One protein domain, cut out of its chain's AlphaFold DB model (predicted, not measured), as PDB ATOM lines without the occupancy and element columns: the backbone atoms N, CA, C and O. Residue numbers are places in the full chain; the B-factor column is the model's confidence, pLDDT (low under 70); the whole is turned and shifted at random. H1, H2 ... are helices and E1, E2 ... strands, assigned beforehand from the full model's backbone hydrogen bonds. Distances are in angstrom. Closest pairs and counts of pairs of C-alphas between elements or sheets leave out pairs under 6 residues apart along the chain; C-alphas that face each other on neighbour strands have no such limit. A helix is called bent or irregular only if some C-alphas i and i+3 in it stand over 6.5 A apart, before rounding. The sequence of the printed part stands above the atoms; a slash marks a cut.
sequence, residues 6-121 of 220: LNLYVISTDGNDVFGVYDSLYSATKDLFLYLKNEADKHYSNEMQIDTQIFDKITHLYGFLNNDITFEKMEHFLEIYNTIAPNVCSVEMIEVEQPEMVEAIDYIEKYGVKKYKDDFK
ATOM      1  N   LEU A   6     -17.487  -3.510  77.662       88.62
ATOM      2  CA  LEU A   6     -17.548  -2.344  78.536       88.62
ATOM      3  C   LEU A   6     -17.029  -2.710  79.925       88.62
ATOM      4  O   LEU A   6     -17.137  -3.857  80.354       88.62
ATOM      5  N   ASN A   7     -16.480  -1.717  80.621       92.75
ATOM      6  CA  ASN A   7     -16.029  -1.875  81.995       92.75
ATOM      7  C   ASN A   7     -17.140  -1.447  82.952       92.75
ATOM      8  O   ASN A   7     -17.638  -0.327  82.863       92.75
ATOM      9  N   LEU A   8     -17.477  -2.331  83.885       94.56
ATOM     10  CA  LEU A   8     -18.215  -2.003  85.095       94.56
ATOM     11  C   LEU A   8     -17.238  -1.868  86.260       94.56
ATOM     12  O   LEU A   8     -16.293  -2.646  86.388       94.56
ATOM     13  N   TYR A   9     -17.495  -0.899  87.124       96.19
ATOM     14  CA  TYR A   9     -16.760  -0.648  88.351       96.19
ATOM     15  C   TYR A   9     -17.666  -0.979  89.527       96.19
ATOM     16  O   TYR A   9     -18.672  -0.308  89.758       96.19
ATOM     17  N   VAL A  10     -17.326  -2.030  90.263       96.38
ATOM     18  CA  VAL A  10     -18.088  -2.476  91.426       96.38
ATOM     19  C   VAL A  10     -17.419  -1.957  92.681       96.38
ATOM     20  O   VAL A  10     -16.257  -2.271  92.938       96.38
ATOM     21  N   ILE A  11     -18.161  -1.189  93.473       97.19
ATOM     22  CA  ILE A  11     -17.728  -0.762  94.798       97.19
ATOM     23  C   ILE A  11     -18.305  -1.728  95.822       97.19
ATOM     24  O   ILE A  11     -19.521  -1.891  95.911       97.19
ATOM     25  N   SER A  12     -17.432  -2.372  96.587       94.88
ATOM     26  CA  SER A  12     -17.812  -3.321  97.636       94.88
ATOM     27  C   SER A  12     -17.385  -2.800  98.998       94.88
ATOM     28  O   SER A  12     -16.357  -2.137  99.108       94.88
ATOM     29  N   THR A  13     -18.152  -3.125 100.030       92.88
ATOM     30  CA  THR A  13     -17.801  -2.850 101.430       92.88
ATOM     31  C   THR A  13     -17.238  -4.103 102.105       92.88
ATOM     32  O   THR A  13     -17.399  -5.213 101.596       92.88
ATOM     33  N   ASP A  14     -16.607  -3.956 103.270       81.75
ATOM     34  CA  ASP A  14     -15.978  -5.055 104.036       81.75
ATOM     35  C   ASP A  14     -16.901  -6.244 104.360       81.75
ATOM     36  O   ASP A  14     -16.428  -7.354 104.609       81.75
ATOM     37  N   GLY A  15     -18.221  -6.038 104.328       70.69
ATOM     38  CA  GLY A  15     -19.232  -7.092 104.470       70.69
ATOM     39  C   GLY A  15     -19.398  -7.987 103.234       70.69
ATOM     40  O   GLY A  15     -20.143  -8.962 103.287       70.69
ATOM     41  N   ASN A  16     -18.689  -7.698 102.137       66.69
ATOM     42  CA  ASN A  16     -18.968  -8.168 100.773       66.69
ATOM     43  C   ASN A  16     -20.315  -7.687 100.207       66.69
ATOM     44  O   ASN A  16     -20.768  -8.215  99.189       66.69
ATOM     45  N   ASP A  17     -20.931  -6.681 100.829       85.81
ATOM     46  CA  ASP A  17     -22.098  -6.005 100.272       85.81
ATOM     47  C   ASP A  17     -21.659  -5.043  99.166       85.81
ATOM     48  O   ASP A  17     -20.634  -4.359  99.277       85.81
ATOM     49  N   VAL A  18     -22.456  -4.980  98.101       93.81
ATOM     50  CA  VAL A  18     -22.231  -4.065  96.982       93.81
ATOM     51  C   VAL A  18     -22.764  -2.688  97.365       93.81
ATOM     52  O   VAL A  18     -23.957  -2.522  97.602       93.81
ATOM     53  N   PHE A  19     -21.872  -1.699  97.425       94.88
ATOM     54  CA  PHE A  19     -22.244  -0.292  97.585       94.88
ATOM     55  C   PHE A  19     -22.900   0.242  96.308       94.88
ATOM     56  O   PHE A  19     -23.863   0.999  96.371       94.88
ATOM     57  N   GLY A  20     -22.372  -0.154  95.148       95.50
ATOM     58  CA  GLY A  20     -22.962   0.162  93.854       95.50
ATOM     59  C   GLY A  20     -22.143  -0.382  92.689       95.50
ATOM     60  O   GLY A  20     -20.961  -0.712  92.838       95.50
ATOM     61  N   VAL A  21     -22.788  -0.458  91.528       96.56
ATOM     62  CA  VAL A  21     -22.184  -0.863  90.257       96.56
ATOM     63  C   VAL A  21     -22.279   0.305  89.285       96.56
ATOM     64  O   VAL A  21     -23.354   0.852  89.066       96.56
ATOM     65  N   TYR A  22     -21.148   0.698  88.706       95.69
ATOM     66  CA  TYR A  22     -21.046   1.923  87.921       95.69
ATOM     67  C   TYR A  22     -20.430   1.652  86.553       95.69
ATOM     68  O   TYR A  22     -19.479   0.889  86.427       95.69
ATOM     69  N   ASP A  23     -20.917   2.341  85.531       93.06
ATOM     70  CA  ASP A  23     -20.299   2.398  84.200       93.06
ATOM     71  C   ASP A  23     -19.196   3.471  84.103       93.06
ATOM     72  O   ASP A  23     -18.492   3.583  83.100       93.06
ATOM     73  N   SER A  24     -19.035   4.266  85.164       93.94
ATOM     74  CA  SER A  24     -18.123   5.398  85.236       93.94
ATOM     75  C   SER A  24     -17.550   5.550  86.640       93.94
ATOM     76  O   SER A  24     -18.284   5.682  87.623       93.94
ATOM     77  N   LEU A  25     -16.219   5.616  86.729       95.38
ATOM     78  CA  LEU A  25     -15.523   5.902  87.984       95.38
ATOM     79  C   LEU A  25     -15.900   7.271  88.555       95.38
ATOM     80  O   LEU A  25     -15.973   7.412  89.767       95.38
ATOM     81  N   TYR A  26     -16.201   8.258  87.707       95.06
ATOM     82  CA  TYR A  26     -16.642   9.572  88.175       95.06
ATOM     83  C   TYR A  26     -17.952   9.480  88.971       95.06
ATOM     84  O   TYR A  26     -18.065  10.078  90.043       95.06
ATOM     85  N   SER A  27     -18.920   8.703  88.476       94.94
ATOM     86  CA  SER A  27     -20.189   8.466  89.173       94.94
ATOM     87  C   SER A  27     -19.951   7.775  90.518       94.94
ATOM     88  O   SER A  27     -20.449   8.244  91.538       94.94
ATOM     89  N   ALA A  28     -19.095   6.747  90.541       96.19
ATOM     90  CA  ALA A  28     -18.720   6.049  91.770       96.19
ATOM     91  C   ALA A  28     -18.064   6.987  92.803       96.19
ATOM     92  O   ALA A  28     -18.447   7.000  93.973       96.19
ATOM     93  N   THR A  29     -17.096   7.807  92.377       96.44
ATOM     94  CA  THR A  29     -16.409   8.778  93.245       96.44
ATOM     95  C   THR A  29     -17.386   9.802  93.818       96.44
ATOM     96  O   THR A  29     -17.315  10.129  95.005       96.44
ATOM     97  N   LYS A  30     -18.313  10.304  92.996       96.19
ATOM     98  CA  LYS A  30     -19.329  11.270  93.421       96.19
ATOM     99  C   LYS A  30     -20.244  10.687  94.495       96.19
ATOM    100  O   LYS A  30     -20.456  11.343  95.514       96.19
ATOM    101  N   ASP A  31     -20.752   9.477  94.290       96.44
ATOM    102  CA  ASP A  31     -21.696   8.858  95.221       96.44
ATOM    103  C   ASP A  31     -21.026   8.489  96.547       96.44
ATOM    104  O   ASP A  31     -21.581   8.767  97.611       96.44
ATOM    105  N   LEU A  32     -19.787   7.988  96.509       96.38
ATOM    106  CA  LEU A  32     -18.985   7.772  97.716       96.38
ATOM    107  C   LEU A  32     -18.728   9.078  98.470       96.38
ATOM    108  O   LEU A  32     -18.944   9.147  99.679       96.38
ATOM    109  N   PHE A  33     -18.311  10.138  97.775       95.56
ATOM    110  CA  PHE A  33     -18.085  11.435  98.409       95.56
ATOM    111  C   PHE A  33     -19.354  11.966  99.089       95.56
ATOM    112  O   PHE A  33     -19.302  12.407 100.238       95.56
ATOM    113  N   LEU A  34     -20.497  11.904  98.401       94.69
ATOM    114  CA  LEU A  34     -21.780  12.346  98.947       94.69
ATOM    115  C   LEU A  34     -22.197  11.509 100.156       94.69
ATOM    116  O   LEU A  34     -22.636  12.073 101.159       94.69
ATOM    117  N   TYR A  35     -22.032  10.188 100.088       93.94
ATOM    118  CA  TYR A  35     -22.290   9.297 101.214       93.94
ATOM    119  C   TYR A  35     -21.443   9.687 102.431       93.94
ATOM    120  O   TYR A  35     -21.995   9.974 103.491       93.94
ATOM    121  N   LEU A  36     -20.123   9.803 102.265       92.50
ATOM    122  CA  LEU A  36     -19.216  10.175 103.351       92.50
ATOM    123  C   LEU A  36     -19.534  11.549 103.932       92.50
ATOM    124  O   LEU A  36     -19.519  11.711 105.149       92.50
ATOM    125  N   LYS A  37     -19.834  12.540 103.085       90.56
ATOM    126  CA  LYS A  37     -20.182  13.886 103.551       90.56
ATOM    127  C   LYS A  37     -21.454  13.867 104.390       90.56
ATOM    128  O   LYS A  37     -21.487  14.483 105.453       90.56
ATOM    129  N   ASN A  38     -22.468  13.131 103.941       90.62
ATOM    130  CA  ASN A  38     -23.716  12.975 104.679       90.62
ATOM    131  C   ASN A  38     -23.497  12.260 106.018       90.62
ATOM    132  O   ASN A  38     -24.083  12.664 107.019       90.62
ATOM    133  N   GLU A  39     -22.657  11.227 106.061       88.62
ATOM    134  CA  GLU A  39     -22.317  10.537 107.310       88.62
ATOM    135  C   GLU A  39     -21.517  11.439 108.260       88.62
ATOM    136  O   GLU A  39     -21.842  11.533 109.445       88.62
ATOM    137  N   ALA A  40     -20.538  12.185 107.748       86.00
ATOM    138  CA  ALA A  40     -19.775  13.141 108.543       86.00
ATOM    139  C   ALA A  40     -20.677  14.227 109.155       86.00
ATOM    140  O   ALA A  40     -20.563  14.515 110.345       86.00
ATOM    141  N   ASP A  41     -21.617  14.775 108.382       85.94
ATOM    142  CA  ASP A  41     -22.534  15.824 108.845       85.94
ATOM    143  C   ASP A  41     -23.567  15.326 109.860       85.94
ATOM    144  O   ASP A  41     -24.016  16.092 110.713       85.94
ATOM    145  N   LYS A  42     -23.939  14.042 109.801       86.12
ATOM    146  CA  LYS A  42     -24.806  13.420 110.813       86.12
ATOM    147  C   LYS A  42     -24.088  13.212 112.143       86.12
ATOM    148  O   LYS A  42     -24.728  13.299 113.190       86.12
ATOM    149  N   HIS A  43     -22.794  12.893 112.109       82.00
ATOM    150  CA  HIS A  43     -22.059  12.407 113.279       82.00
ATOM    151  C   HIS A  43     -21.112  13.433 113.913       82.00
ATOM    152  O   HIS A  43     -20.785  13.294 115.091       82.00
ATOM    153  N   TYR A  44     -20.716  14.478 113.185       77.88
ATOM    154  CA  TYR A  44     -19.758  15.477 113.652       77.88
ATOM    155  C   TYR A  44     -20.251  16.896 113.375       77.88
ATOM    156  O   TYR A  44     -20.625  17.236 112.253       77.88
ATOM    157  N   SER A  45     -20.173  17.760 114.389       80.38
ATOM    158  CA  SER A  45     -20.321  19.205 114.187       80.38
ATOM    159  C   SER A  45     -19.151  19.762 113.368       80.38
ATOM    160  O   SER A  45     -18.068  19.178 113.344       80.38
ATOM    161  N   ASN A  46     -19.335  20.926 112.738       77.19
ATOM    162  CA  ASN A  46     -18.277  21.561 111.941       77.19
ATOM    163  C   ASN A  46     -16.977  21.782 112.741       77.19
ATOM    164  O   ASN A  46     -15.894  21.557 112.212       77.19
ATOM    165  N   GLU A  47     -17.078  22.177 114.014       73.06
ATOM    166  CA  GLU A  47     -15.921  22.363 114.906       73.06
ATOM    167  C   GLU A  47     -15.195  21.032 115.156       73.06
ATOM    168  O   GLU A  47     -13.980  20.944 114.991       73.06
ATOM    169  N   MET A  48     -15.943  19.953 115.419       72.81
ATOM    170  CA  MET A  48     -15.371  18.612 115.585       72.81
ATOM    171  C   MET A  48     -14.716  18.086 114.305       72.81
ATOM    172  O   MET A  48     -13.707  17.388 114.388       72.81
ATOM    173  N   GLN A  49     -15.247  18.407 113.121       75.88
ATOM    174  CA  GLN A  49     -14.644  17.990 111.849       75.88
ATOM    175  C   GLN A  49     -13.290  18.677 111.598       75.88
ATOM    176  O   GLN A  49     -12.389  18.056 111.030       75.88
ATOM    177  N   ILE A  50     -13.137  19.935 112.030       71.44
ATOM    178  CA  ILE A  50     -11.875  20.688 111.944       71.44
ATOM    179  C   ILE A  50     -10.855  20.111 112.932       71.44
ATOM    180  O   ILE A  50      -9.739  19.777 112.538       71.44
ATOM    181  N   ASP A  51     -11.259  19.907 114.186       72.88
ATOM    182  CA  ASP A  51     -10.368  19.422 115.248       72.88
ATOM    183  C   ASP A  51      -9.850  17.993 114.998       72.88
ATOM    184  O   ASP A  51      -8.767  17.626 115.453       72.88
ATOM    185  N   THR A  52     -10.599  17.179 114.250       72.38
ATOM    186  CA  THR A  52     -10.263  15.774 113.957       72.38
ATOM    187  C   THR A  52      -9.574  15.556 112.606       72.38
ATOM    188  O   THR A  52      -9.376  14.408 112.207       72.38
ATOM    189  N   GLN A  53      -9.202  16.621 111.882       78.81
ATOM    190  CA  GLN A  53      -8.641  16.557 110.516       78.81
ATOM    191  C   GLN A  53      -9.557  15.869 109.481       78.81
ATOM    192  O   GLN A  53      -9.142  15.606 108.347       78.81
ATOM    193  N   ILE A  54     -10.818  15.587 109.830       82.69
ATOM    194  CA  ILE A  54     -11.823  15.059 108.899       82.69
ATOM    195  C   ILE A  54     -12.064  16.080 107.782       82.69
ATOM    196  O   ILE A  54     -12.150  15.710 106.612       82.69
ATOM    197  N   PHE A  55     -12.092  17.369 108.128       83.69
ATOM    198  CA  PHE A  55     -12.283  18.459 107.176       83.69
ATOM    199  C   PHE A  55     -11.208  18.499 106.074       83.69
ATOM    200  O   PHE A  55     -11.540  18.633 104.892       83.69
ATOM    201  N   ASP A  56      -9.931  18.320 106.431       87.69
ATOM    202  CA  ASP A  56      -8.819  18.317 105.469       87.69
ATOM    203  C   ASP A  56      -8.933  17.144 104.491       87.69
ATOM    204  O   ASP A  56      -8.760  17.303 103.280       87.69
ATOM    205  N   LYS A  57      -9.305  15.966 105.000       90.56
ATOM    206  CA  LYS A  57      -9.512  14.767 104.181       90.56
ATOM    207  C   LYS A  57     -10.720  14.901 103.260       90.56
ATOM    208  O   LYS A  57     -10.605  14.579 102.082       90.56
ATOM    209  N   ILE A  58     -11.845  15.435 103.742       90.44
ATOM    210  CA  ILE A  58     -13.020  15.730 102.902       90.44
ATOM    211  C   ILE A  58     -12.649  16.721 101.795       90.44
ATOM    212  O   ILE A  58     -13.016  16.520 100.638       90.44
ATOM    213  N   THR A  59     -11.882  17.762 102.119       88.88
ATOM    214  CA  THR A  59     -11.411  18.745 101.132       88.88
ATOM    215  C   THR A  59     -10.506  18.095 100.084       88.88
ATOM    216  O   THR A  59     -10.653  18.361  98.890       88.88
ATOM    217  N   HIS A  60      -9.613  17.195 100.502       92.25
ATOM    218  CA  HIS A  60      -8.759  16.441  99.588       92.25
ATOM    219  C   HIS A  60      -9.588  15.542  98.656       92.25
ATOM    220  O   HIS A  60      -9.397  15.583  97.442       92.25
ATOM    221  N   LEU A  61     -10.568  14.810  99.195       94.44
ATOM    222  CA  LEU A  61     -11.487  13.971  98.417       94.44
ATOM    223  C   LEU A  61     -12.313  14.790  97.415       94.44
ATOM    224  O   LEU A  61     -12.474  14.373  96.271       94.44
ATOM    225  N   TYR A  62     -12.772  15.986  97.794       92.56
ATOM    226  CA  TYR A  62     -13.466  16.897  96.877       92.56
ATOM    227  C   TYR A  62     -12.592  17.294  95.676       92.56
ATOM    228  O   TYR A  62     -13.091  17.455  94.562       92.56
ATOM    229  N   GLY A  63     -11.273  17.395  95.870       91.75
ATOM    230  CA  GLY A  63     -10.312  17.656  94.798       91.75
ATOM    231  C   GLY A  63     -10.356  16.625  93.663       91.75
ATOM    232  O   GLY A  63     -10.147  16.992  92.504       91.75
ATOM    233  N   PHE A  64     -10.697  15.366  93.955       92.25
ATOM    234  CA  PHE A  64     -10.835  14.326  92.930       92.25
ATOM    235  C   PHE A  64     -12.006  14.616  91.982       92.25
ATOM    236  O   PHE A  64     -11.855  14.443  90.779       92.25
ATOM    237  N   LEU A  65     -13.120  15.167  92.476       89.81
ATOM    238  CA  LEU A  65     -14.323  15.443  91.670       89.81
ATOM    239  C   LEU A  65     -14.125  16.503  90.573       89.81
ATOM    240  O   LEU A  65     -14.973  16.635  89.694       89.81
ATOM    241  N   ASN A  66     -13.024  17.255  90.614       83.81
ATOM    242  CA  ASN A  66     -12.690  18.267  89.608       83.81
ATOM    243  C   ASN A  66     -11.758  17.740  88.504       83.81
ATOM    244  O   ASN A  66     -11.315  18.516  87.660       83.81
ATOM    245  N   ASN A  67     -11.420  16.449  88.523       82.44
ATOM    246  CA  ASN A  67     -10.455  15.837  87.619       82.44
ATOM    247  C   ASN A  67     -11.033  14.584  86.953       82.44
ATOM    248  O   ASN A  67     -11.905  13.919  87.507       82.44
ATOM    249  N   ASP A  68     -10.463  14.203  85.808       87.88
ATOM    250  CA  ASP A  68     -10.716  12.884  85.228       87.88
ATOM    251  C   ASP A  68     -10.237  11.791  86.191       87.88
ATOM    252  O   ASP A  68      -9.068  11.784  86.614       87.88
ATOM    253  N   ILE A  69     -11.140  10.866  86.524       92.12
ATOM    254  CA  ILE A  69     -10.881   9.753  87.437       92.12
ATOM    255  C   ILE A  69     -10.449   8.526  86.637       92.12
ATOM    256  O   ILE A  69     -11.240   7.913  85.922       92.12
ATOM    257  N   THR A  70      -9.179   8.161  86.781       93.62
ATOM    258  CA  THR A  70      -8.649   6.865  86.344       93.62
ATOM    259  C   THR A  70      -8.809   5.834  87.457       93.62
ATOM    260  O   THR A  70      -9.060   6.190  88.608       93.62
ATOM    261  N   PHE A  71      -8.621   4.552  87.138       92.81
ATOM    262  CA  PHE A  71      -8.690   3.483  88.137       92.81
ATOM    263  C   PHE A  71      -7.673   3.685  89.276       92.81
ATOM    264  O   PHE A  71      -8.052   3.667  90.438       92.81
ATOM    265  N   GLU A  72      -6.423   4.024  88.951       93.50
ATOM    266  CA  GLU A  72      -5.379   4.347  89.941       93.50
ATOM    267  C   GLU A  72      -5.764   5.543  90.833       93.50
ATOM    268  O   GLU A  72      -5.576   5.526  92.048       93.50
ATOM    269  N   LYS A  73      -6.371   6.591  90.254       94.88
ATOM    270  CA  LYS A  73      -6.881   7.721  91.046       94.88
ATOM    271  C   LYS A  73      -8.036   7.305  91.952       94.88
ATOM    272  O   LYS A  73      -8.155   7.853  93.042       94.88
ATOM    273  N   MET A  74      -8.880   6.370  91.519       96.06
ATOM    274  CA  MET A  74      -9.944   5.821  92.357       96.06
ATOM    275  C   MET A  74      -9.375   5.029  93.539       96.06
ATOM    276  O   MET A  74      -9.868   5.176  94.653       96.06
ATOM    277  N   GLU A  75      -8.321   4.239  93.334       94.75
ATOM    278  CA  GLU A  75      -7.637   3.536  94.426       94.75
ATOM    279  C   GLU A  75      -7.082   4.534  95.453       94.75
ATOM    280  O   GLU A  75      -7.376   4.415  96.641       94.75
ATOM    281  N   HIS A  76      -6.406   5.592  94.999       95.19
ATOM    282  CA  HIS A  76      -5.905   6.644  95.891       95.19
ATOM    283  C   HIS A  76      -7.032   7.432  96.590       95.19
ATOM    284  O   HIS A  76      -6.922   7.783  97.766       95.19
ATOM    285  N   PHE A  77      -8.151   7.685  95.902       96.81
ATOM    286  CA  PHE A  77      -9.347   8.253  96.530       96.81
ATOM    287  C   PHE A  77      -9.841   7.353  97.670       96.81
ATOM    288  O   PHE A  77     -10.107   7.843  98.770       96.81
ATOM    289  N   LEU A  78      -9.931   6.042  97.430       96.56
ATOM    290  CA  LEU A  78     -10.390   5.071  98.418       96.56
ATOM    291  C   LEU A  78      -9.439   4.955  99.610       96.56
ATOM    292  O   LEU A  78      -9.913   4.849 100.736       96.56
ATOM    293  N   GLU A  79      -8.124   5.050  99.410       95.50
ATOM    294  CA  GLU A  79      -7.151   5.085 100.510       95.50
ATOM    295  C   GLU A  79      -7.450   6.213 101.501       95.50
ATOM    296  O   GLU A  79      -7.467   5.989 102.710       95.50
ATOM    297  N   ILE A  80      -7.749   7.418 101.008       94.88
ATOM    298  CA  ILE A  80      -8.090   8.561 101.863       94.88
ATOM    299  C   ILE A  80      -9.488   8.373 102.463       94.88
ATOM    300  O   ILE A  80      -9.660   8.530 103.675       94.88
ATOM    301  N   TYR A  81     -10.471   8.011 101.637       95.06
ATOM    302  CA  TYR A  81     -11.866   7.794 102.031       95.06
ATOM    303  C   TYR A  81     -11.972   6.789 103.185       95.06
ATOM    304  O   TYR A  81     -12.569   7.087 104.219       95.06
ATOM    305  N   ASN A  82     -11.301   5.646 103.067       94.50
ATOM    306  CA  ASN A  82     -11.346   4.549 104.034       94.50
ATOM    307  C   ASN A  82     -10.754   4.916 105.403       94.50
ATOM    308  O   ASN A  82     -11.016   4.230 106.385       94.50
ATOM    309  N   THR A  83      -9.986   6.007 105.507       92.06
ATOM    310  CA  THR A  83      -9.451   6.471 106.799       92.06
ATOM    311  C   THR A  83     -10.467   7.235 107.650       92.06
ATOM    312  O   THR A  83     -10.175   7.528 108.809       92.06
ATOM    313  N   ILE A  84     -11.604   7.629 107.069       89.81
ATOM    314  CA  ILE A  84     -12.660   8.411 107.737       89.81
ATOM    315  C   ILE A  84     -14.069   7.870 107.488       89.81
ATOM    316  O   ILE A  84     -15.013   8.325 108.130       89.81
ATOM    317  N   ALA A  85     -14.230   6.925 106.562       89.31
ATOM    318  CA  ALA A  85     -15.507   6.306 106.266       89.31
ATOM    319  C   ALA A  85     -15.942   5.318 107.359       89.31
ATOM    320  O   ALA A  85     -15.098   4.690 108.000       89.31
ATOM    321  N   PRO A  86     -17.261   5.131 107.549       85.62
ATOM    322  CA  PRO A  86     -17.784   4.150 108.498       85.62
ATOM    323  C   PRO A  86     -17.511   2.699 108.071       85.62
ATOM    324  O   PRO A  86     -17.374   1.835 108.930       85.62
ATOM    325  N   ASN A  87     -17.418   2.444 106.762       89.25
ATOM    326  CA  ASN A  87     -17.100   1.140 106.181       89.25
ATOM    327  C   ASN A  87     -15.928   1.299 105.211       89.25
ATOM    328  O   ASN A  87     -15.921   2.256 104.426       89.25
ATOM    329  N   VAL A  88     -14.982   0.357 105.219       93.56
ATOM    330  CA  VAL A  88     -13.922   0.321 104.212       93.56
ATOM    331  C   VAL A  88     -14.526  -0.192 102.902       93.56
ATOM    332  O   VAL A  88     -15.401  -1.061 102.861       93.56
ATOM    333  N   CYS A  89     -14.140   0.470 101.818       95.12
ATOM    334  CA  CYS A  89     -14.619   0.227 100.471       95.12
ATOM    335  C   CYS A  89     -13.455  -0.185  99.569       95.12
ATOM    336  O   CYS A  89     -12.343   0.338  99.677       95.12
ATOM    337  N   SER A  90     -13.729  -1.089  98.635       95.06
ATOM    338  CA  SER A  90     -12.823  -1.486  97.561       95.06
ATOM    339  C   SER A  90     -13.494  -1.294  96.206       95.06
ATOM    340  O   SER A  90     -14.721  -1.256  96.111       95.06
ATOM    341  N   VAL A  91     -12.684  -1.150  95.157       95.62
ATOM    342  CA  VAL A  91     -13.150  -1.059  93.773       95.62
ATOM    343  C   VAL A  91     -12.633  -2.243  92.978       95.62
ATOM    344  O   VAL A  91     -11.476  -2.641  93.103       95.62
ATOM    345  N   GLU A  92     -13.489  -2.788  92.126       94.94
ATOM    346  CA  GLU A  92     -13.121  -3.832  91.188       94.94
ATOM    347  C   GLU A  92     -13.644  -3.512  89.789       94.94
ATOM    348  O   GLU A  92     -14.776  -3.060  89.635       94.94
ATOM    349  N   MET A  93     -12.823  -3.745  88.765       94.19
ATOM    350  CA  MET A  93     -13.218  -3.588  87.367       94.19
ATOM    351  C   MET A  93     -13.594  -4.942  86.761       94.19
ATOM    352  O   MET A  93     -12.839  -5.911  86.873       94.19
ATOM    353  N   ILE A  94     -14.737  -4.992  86.079       91.62
ATOM    354  CA  ILE A  94     -15.257  -6.181  85.401       91.62
ATOM    355  C   ILE A  94     -15.548  -5.829  83.948       91.62
ATOM    356  O   ILE A  94     -16.279  -4.882  83.671       91.62
ATOM    357  N   GLU A  95     -15.011  -6.621  83.025       90.31
ATOM    358  CA  GLU A  95     -15.391  -6.544  81.617       90.31
ATOM    359  C   GLU A  95     -16.689  -7.318  81.382       90.31
ATOM    360  O   GLU A  95     -16.776  -8.507  81.701       90.31
ATOM    361  N   VAL A  96     -17.672  -6.657  80.781       87.19
ATOM    362  CA  VAL A  96     -18.944  -7.258  80.369       87.19
ATOM    363  C   VAL A  96     -19.219  -6.955  78.906       87.19
ATOM    364  O   VAL A  96     -18.799  -5.926  78.372       87.19
ATOM    365  N   GLU A  97     -19.929  -7.851  78.236       83.94
ATOM    366  CA  GLU A  97     -20.424  -7.575  76.893       83.94
ATOM    367  C   GLU A  97     -21.597  -6.597  76.979       83.94
ATOM    368  O   GLU A  97     -22.480  -6.745  77.822       83.94
ATOM    369  N   GLN A  98     -21.621  -5.587  76.106       78.94
ATOM    370  CA  GLN A  98     -22.652  -4.546  76.125       78.94
ATOM    371  C   GLN A  98     -24.099  -5.090  76.163       78.94
ATOM    372  O   GLN A  98     -24.901  -4.526  76.911       78.94
ATOM    373  N   PRO A  99     -24.468  -6.162  75.426       77.81
ATOM    374  CA  PRO A  99     -25.811  -6.738  75.513       77.81
ATOM    375  C   PRO A  99     -26.149  -7.338  76.885       77.81
ATOM    376  O   PRO A  99     -27.316  -7.350  77.259       77.81
ATOM    377  N   GLU A 100     -25.148  -7.807  77.635       81.50
ATOM    378  CA  GLU A 100     -25.306  -8.460  78.943       81.50
ATOM    379  C   GLU A 100     -25.178  -7.467  80.121       81.50
ATOM    380  O   GLU A 100     -25.317  -7.851  81.279       81.50
ATOM    381  N   MET A 101     -24.916  -6.179  79.858       85.50
ATOM    382  CA  MET A 101     -24.555  -5.199  80.892       85.50
ATOM    383  C   MET A 101     -25.631  -5.023  81.973       85.50
ATOM    384  O   MET A 101     -25.302  -5.010  83.155       85.50
ATOM    385  N   VAL A 102     -26.906  -4.907  81.584       88.25
ATOM    386  CA  VAL A 102     -28.019  -4.733  82.538       88.25
ATOM    387  C   VAL A 102     -28.169  -5.971  83.421       88.25
ATOM    388  O   VAL A 102     -28.269  -5.854  84.637       88.25
ATOM    389  N   GLU A 103     -28.106  -7.160  82.822       86.12
ATOM    390  CA  GLU A 103     -28.205  -8.425  83.554       86.12
ATOM    391  C   GLU A 103     -27.030  -8.611  84.519       86.12
ATOM    392  O   GLU A 103     -27.217  -9.082  85.642       86.12
ATOM    393  N   ALA A 104     -25.824  -8.207  84.112       88.50
ATOM    394  CA  ALA A 104     -24.645  -8.237  84.966       88.50
ATOM    395  C   ALA A 104     -24.781  -7.282  86.160       88.50
ATOM    396  O   ALA A 104     -24.493  -7.694  87.284       88.50
ATOM    397  N   ILE A 105     -25.251  -6.047  85.942       92.06
ATOM    398  CA  ILE A 105     -25.515  -5.076  87.018       92.06
ATOM    399  C   ILE A 105     -26.524  -5.662  88.010       92.06
ATOM    400  O   ILE A 105     -26.186  -5.819  89.184       92.06
ATOM    401  N   ASP A 106     -27.698  -6.084  87.532       90.44
ATOM    402  CA  ASP A 106     -28.763  -6.641  88.374       90.44
ATOM    403  C   ASP A 106     -28.278  -7.859  89.179       90.44
ATOM    404  O   ASP A 106     -28.610  -8.033  90.357       90.44
ATOM    405  N   TYR A 107     -27.472  -8.727  88.557       90.50
ATOM    406  CA  TYR A 107     -26.913  -9.899  89.223       90.50
ATOM    407  C   TYR A 107     -25.910  -9.512  90.310       90.50
ATOM    408  O   TYR A 107     -25.975 -10.040  91.422       90.50
ATOM    409  N   ILE A 108     -24.976  -8.610  90.000       92.62
ATOM    410  CA  ILE A 108     -23.939  -8.167  90.936       92.62
ATOM    411  C   ILE A 108     -24.573  -7.443  92.120       92.62
ATOM    412  O   ILE A 108     -24.233  -7.763  93.254       92.62
ATOM    413  N   GLU A 109     -25.519  -6.534  91.894       91.44
ATOM    414  CA  GLU A 109     -26.217  -5.823  92.971       91.44
ATOM    415  C   GLU A 109     -26.960  -6.786  93.904       91.44
ATOM    416  O   GLU A 109     -26.943  -6.620  95.122       91.44
ATOM    417  N   LYS A 110     -27.578  -7.832  93.347       90.44
ATOM    418  CA  LYS A 110     -28.378  -8.784  94.123       90.44
ATOM    419  C   LYS A 110     -27.555  -9.857  94.837       90.44
ATOM    420  O   LYS A 110     -27.962 -10.335  95.897       90.44
ATOM    421  N   TYR A 111     -26.463 -10.309  94.230       89.69
ATOM    422  CA  TYR A 111     -25.746 -11.513  94.660       89.69
ATOM    423  C   TYR A 111     -24.262 -11.289  94.968       89.69
ATOM    424  O   TYR A 111     -23.616 -12.193  95.503       89.69
ATOM    425  N   GLY A 112     -23.729 -10.114  94.649       90.12
ATOM    426  CA  GLY A 112     -22.337  -9.742  94.848       90.12
ATOM    427  C   GLY A 112     -21.416 -10.114  93.685       90.12
ATOM    428  O   GLY A 112     -21.617 -11.093  92.958       90.12
ATOM    429  N   VAL A 113     -20.330  -9.348  93.555       90.00
ATOM    430  CA  VAL A 113     -19.324  -9.501  92.488       90.00
ATOM    431  C   VAL A 113     -18.635 -10.860  92.491       90.00
ATOM    432  O   VAL A 113     -18.385 -11.449  91.440       90.00
ATOM    433  N   LYS A 114     -18.356 -11.398  93.680       88.81
ATOM    434  CA  LYS A 114     -17.695 -12.695  93.815       88.81
ATOM    435  C   LYS A 114     -18.543 -13.805  93.200       88.81
ATOM    436  O   LYS A 114     -18.039 -14.601  92.415       88.81
ATOM    437  N   LYS A 115     -19.842 -13.810  93.510       85.81
ATOM    438  CA  LYS A 115     -20.777 -14.804  92.991       85.81
ATOM    439  C   LYS A 115     -20.984 -14.652  91.486       85.81
ATOM    440  O   LYS A 115     -20.988 -15.653  90.783       85.81
ATOM    441  N   TYR A 116     -21.044 -13.417  90.982       88.12
ATOM    442  CA  TYR A 116     -21.027 -13.161  89.540       88.12
ATOM    443  C   TYR A 116     -19.801 -13.799  88.864       88.12
ATOM    444  O   TYR A 116     -19.940 -14.586  87.932       88.12
ATOM    445  N   LYS A 117     -18.589 -13.542  89.366       85.31
ATOM    446  CA  LYS A 117     -17.359 -14.123  88.802       85.31
ATOM    447  C   LYS A 117     -17.337 -15.647  88.834       85.31
ATOM    448  O   LYS A 117     -16.838 -16.260  87.893       85.31
ATOM    449  N   ASP A 118     -17.842 -16.240  89.909       83.38
ATOM    450  CA  ASP A 118     -17.880 -17.691  90.062       83.38
ATOM    451  C   ASP A 118     -18.898 -18.329  89.100       83.38
ATOM    452  O   ASP A 118     -18.563 -19.299  88.416       83.38
ATOM    453  N   ASP A 119     -20.097 -17.754  88.975       81.31
ATOM    454  CA  ASP A 119     -21.199 -18.306  88.174       81.31
ATOM    455  C   ASP A 119     -21.026 -18.078  86.665       81.31
ATOM    456  O   ASP A 119     -21.396 -18.934  85.856       81.31
ATOM    457  N   PHE A 120     -20.423 -16.954  86.274       78.12
ATOM    458  CA  PHE A 120     -20.145 -16.604  84.876       78.12
ATOM    459  C   PHE A 120     -18.768 -17.092  84.409       78.12
ATOM    460  O   PHE A 120     -18.361 -16.857  83.268       78.12
ATOM    461  N   LYS A 121     -18.039 -17.820  85.262       78.31
ATOM    462  CA  LYS A 121     -16.809 -18.497  84.866       78.31
ATOM    463  C   LYS A 121     -17.116 -19.547  83.804       78.31
ATOM    464  O   LYS A 121     -17.931 -20.442  84.005       78.31
TER     465      LYS A 121
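AT A GLANCE: This is residues 6 to 121 of the 220 residues of an uncharacterized protein of Staphylococcus aureus (UniProt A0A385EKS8). A narrow, twisted three-stranded sheet has H1 and H4 over one face and H5 on the other, making three layers, with helices on both faces of a sheet. H1, H3 and H4 form an up-and-down bundle, each running against the one before it, with short H2 near one end. The printed part has 116 residues, with six named helices and three named strands in the order E1 E2 H1 H2 H3 H4 E3 H5 H6; the class is mixed. The sheet's order is E2 E1 E3, antiparallel throughout. It is compact, radius of gyration of the C-alphas 15.4 A, but elongated, spanning 50 by 28 by 18 A.

IN THESE COORDINATES: E1, residues 6 to 13, begins at C-alpha 6 (-17.548, -2.344, 78.536) and spans 22.9 A. E2 is residues 18 to 22, H1 25 to 43 (26.9 A), H2 46 to 51, H3 54 to 64, H4 71 to 81 and E3 89 to 97 (25.5 A). H5, residues 98 to 111, is irregular: C-alphas 99 and 102 are 7.6 A apart. H6, residues 113 to 119, ends at C-alpha 119 (-21.199, -18.306, 88.174).

HOW THE PARTS SIT: E1 and E2 form a hairpin, with N 9 and O 22 2.8 A apart; between E1 and E3, N 8 and O 94 are 2.8 A apart. H1, at a height of 10.0 A over the sheet, touches H3 at a shallow tilt of 17 degrees, opposite ways; their closest C-alphas, Phe 33 and Leu 61, are 7.1 A apart. H3 and H4 form a helical hairpin, closest C-alphas Leu 61 and Phe 77, 6.4 A. H5 touches H6, closest C-alphas Ile 108 and Tyr 116, 5.9 A; H6 only grazes the sheet. Every O i to N i+4 pair is within hydrogen-bond range in H1, H2, H4 and H6; H3 has 6 of 7, H5 8 of 10.

THE WHOLE: The farthest C-alphas, Glu 47 and Lys 121, are 50.7 A apart. The printed part has no cut and no long link. Mean pLDDT of the printed part is 89.0; residue 16 is under 70.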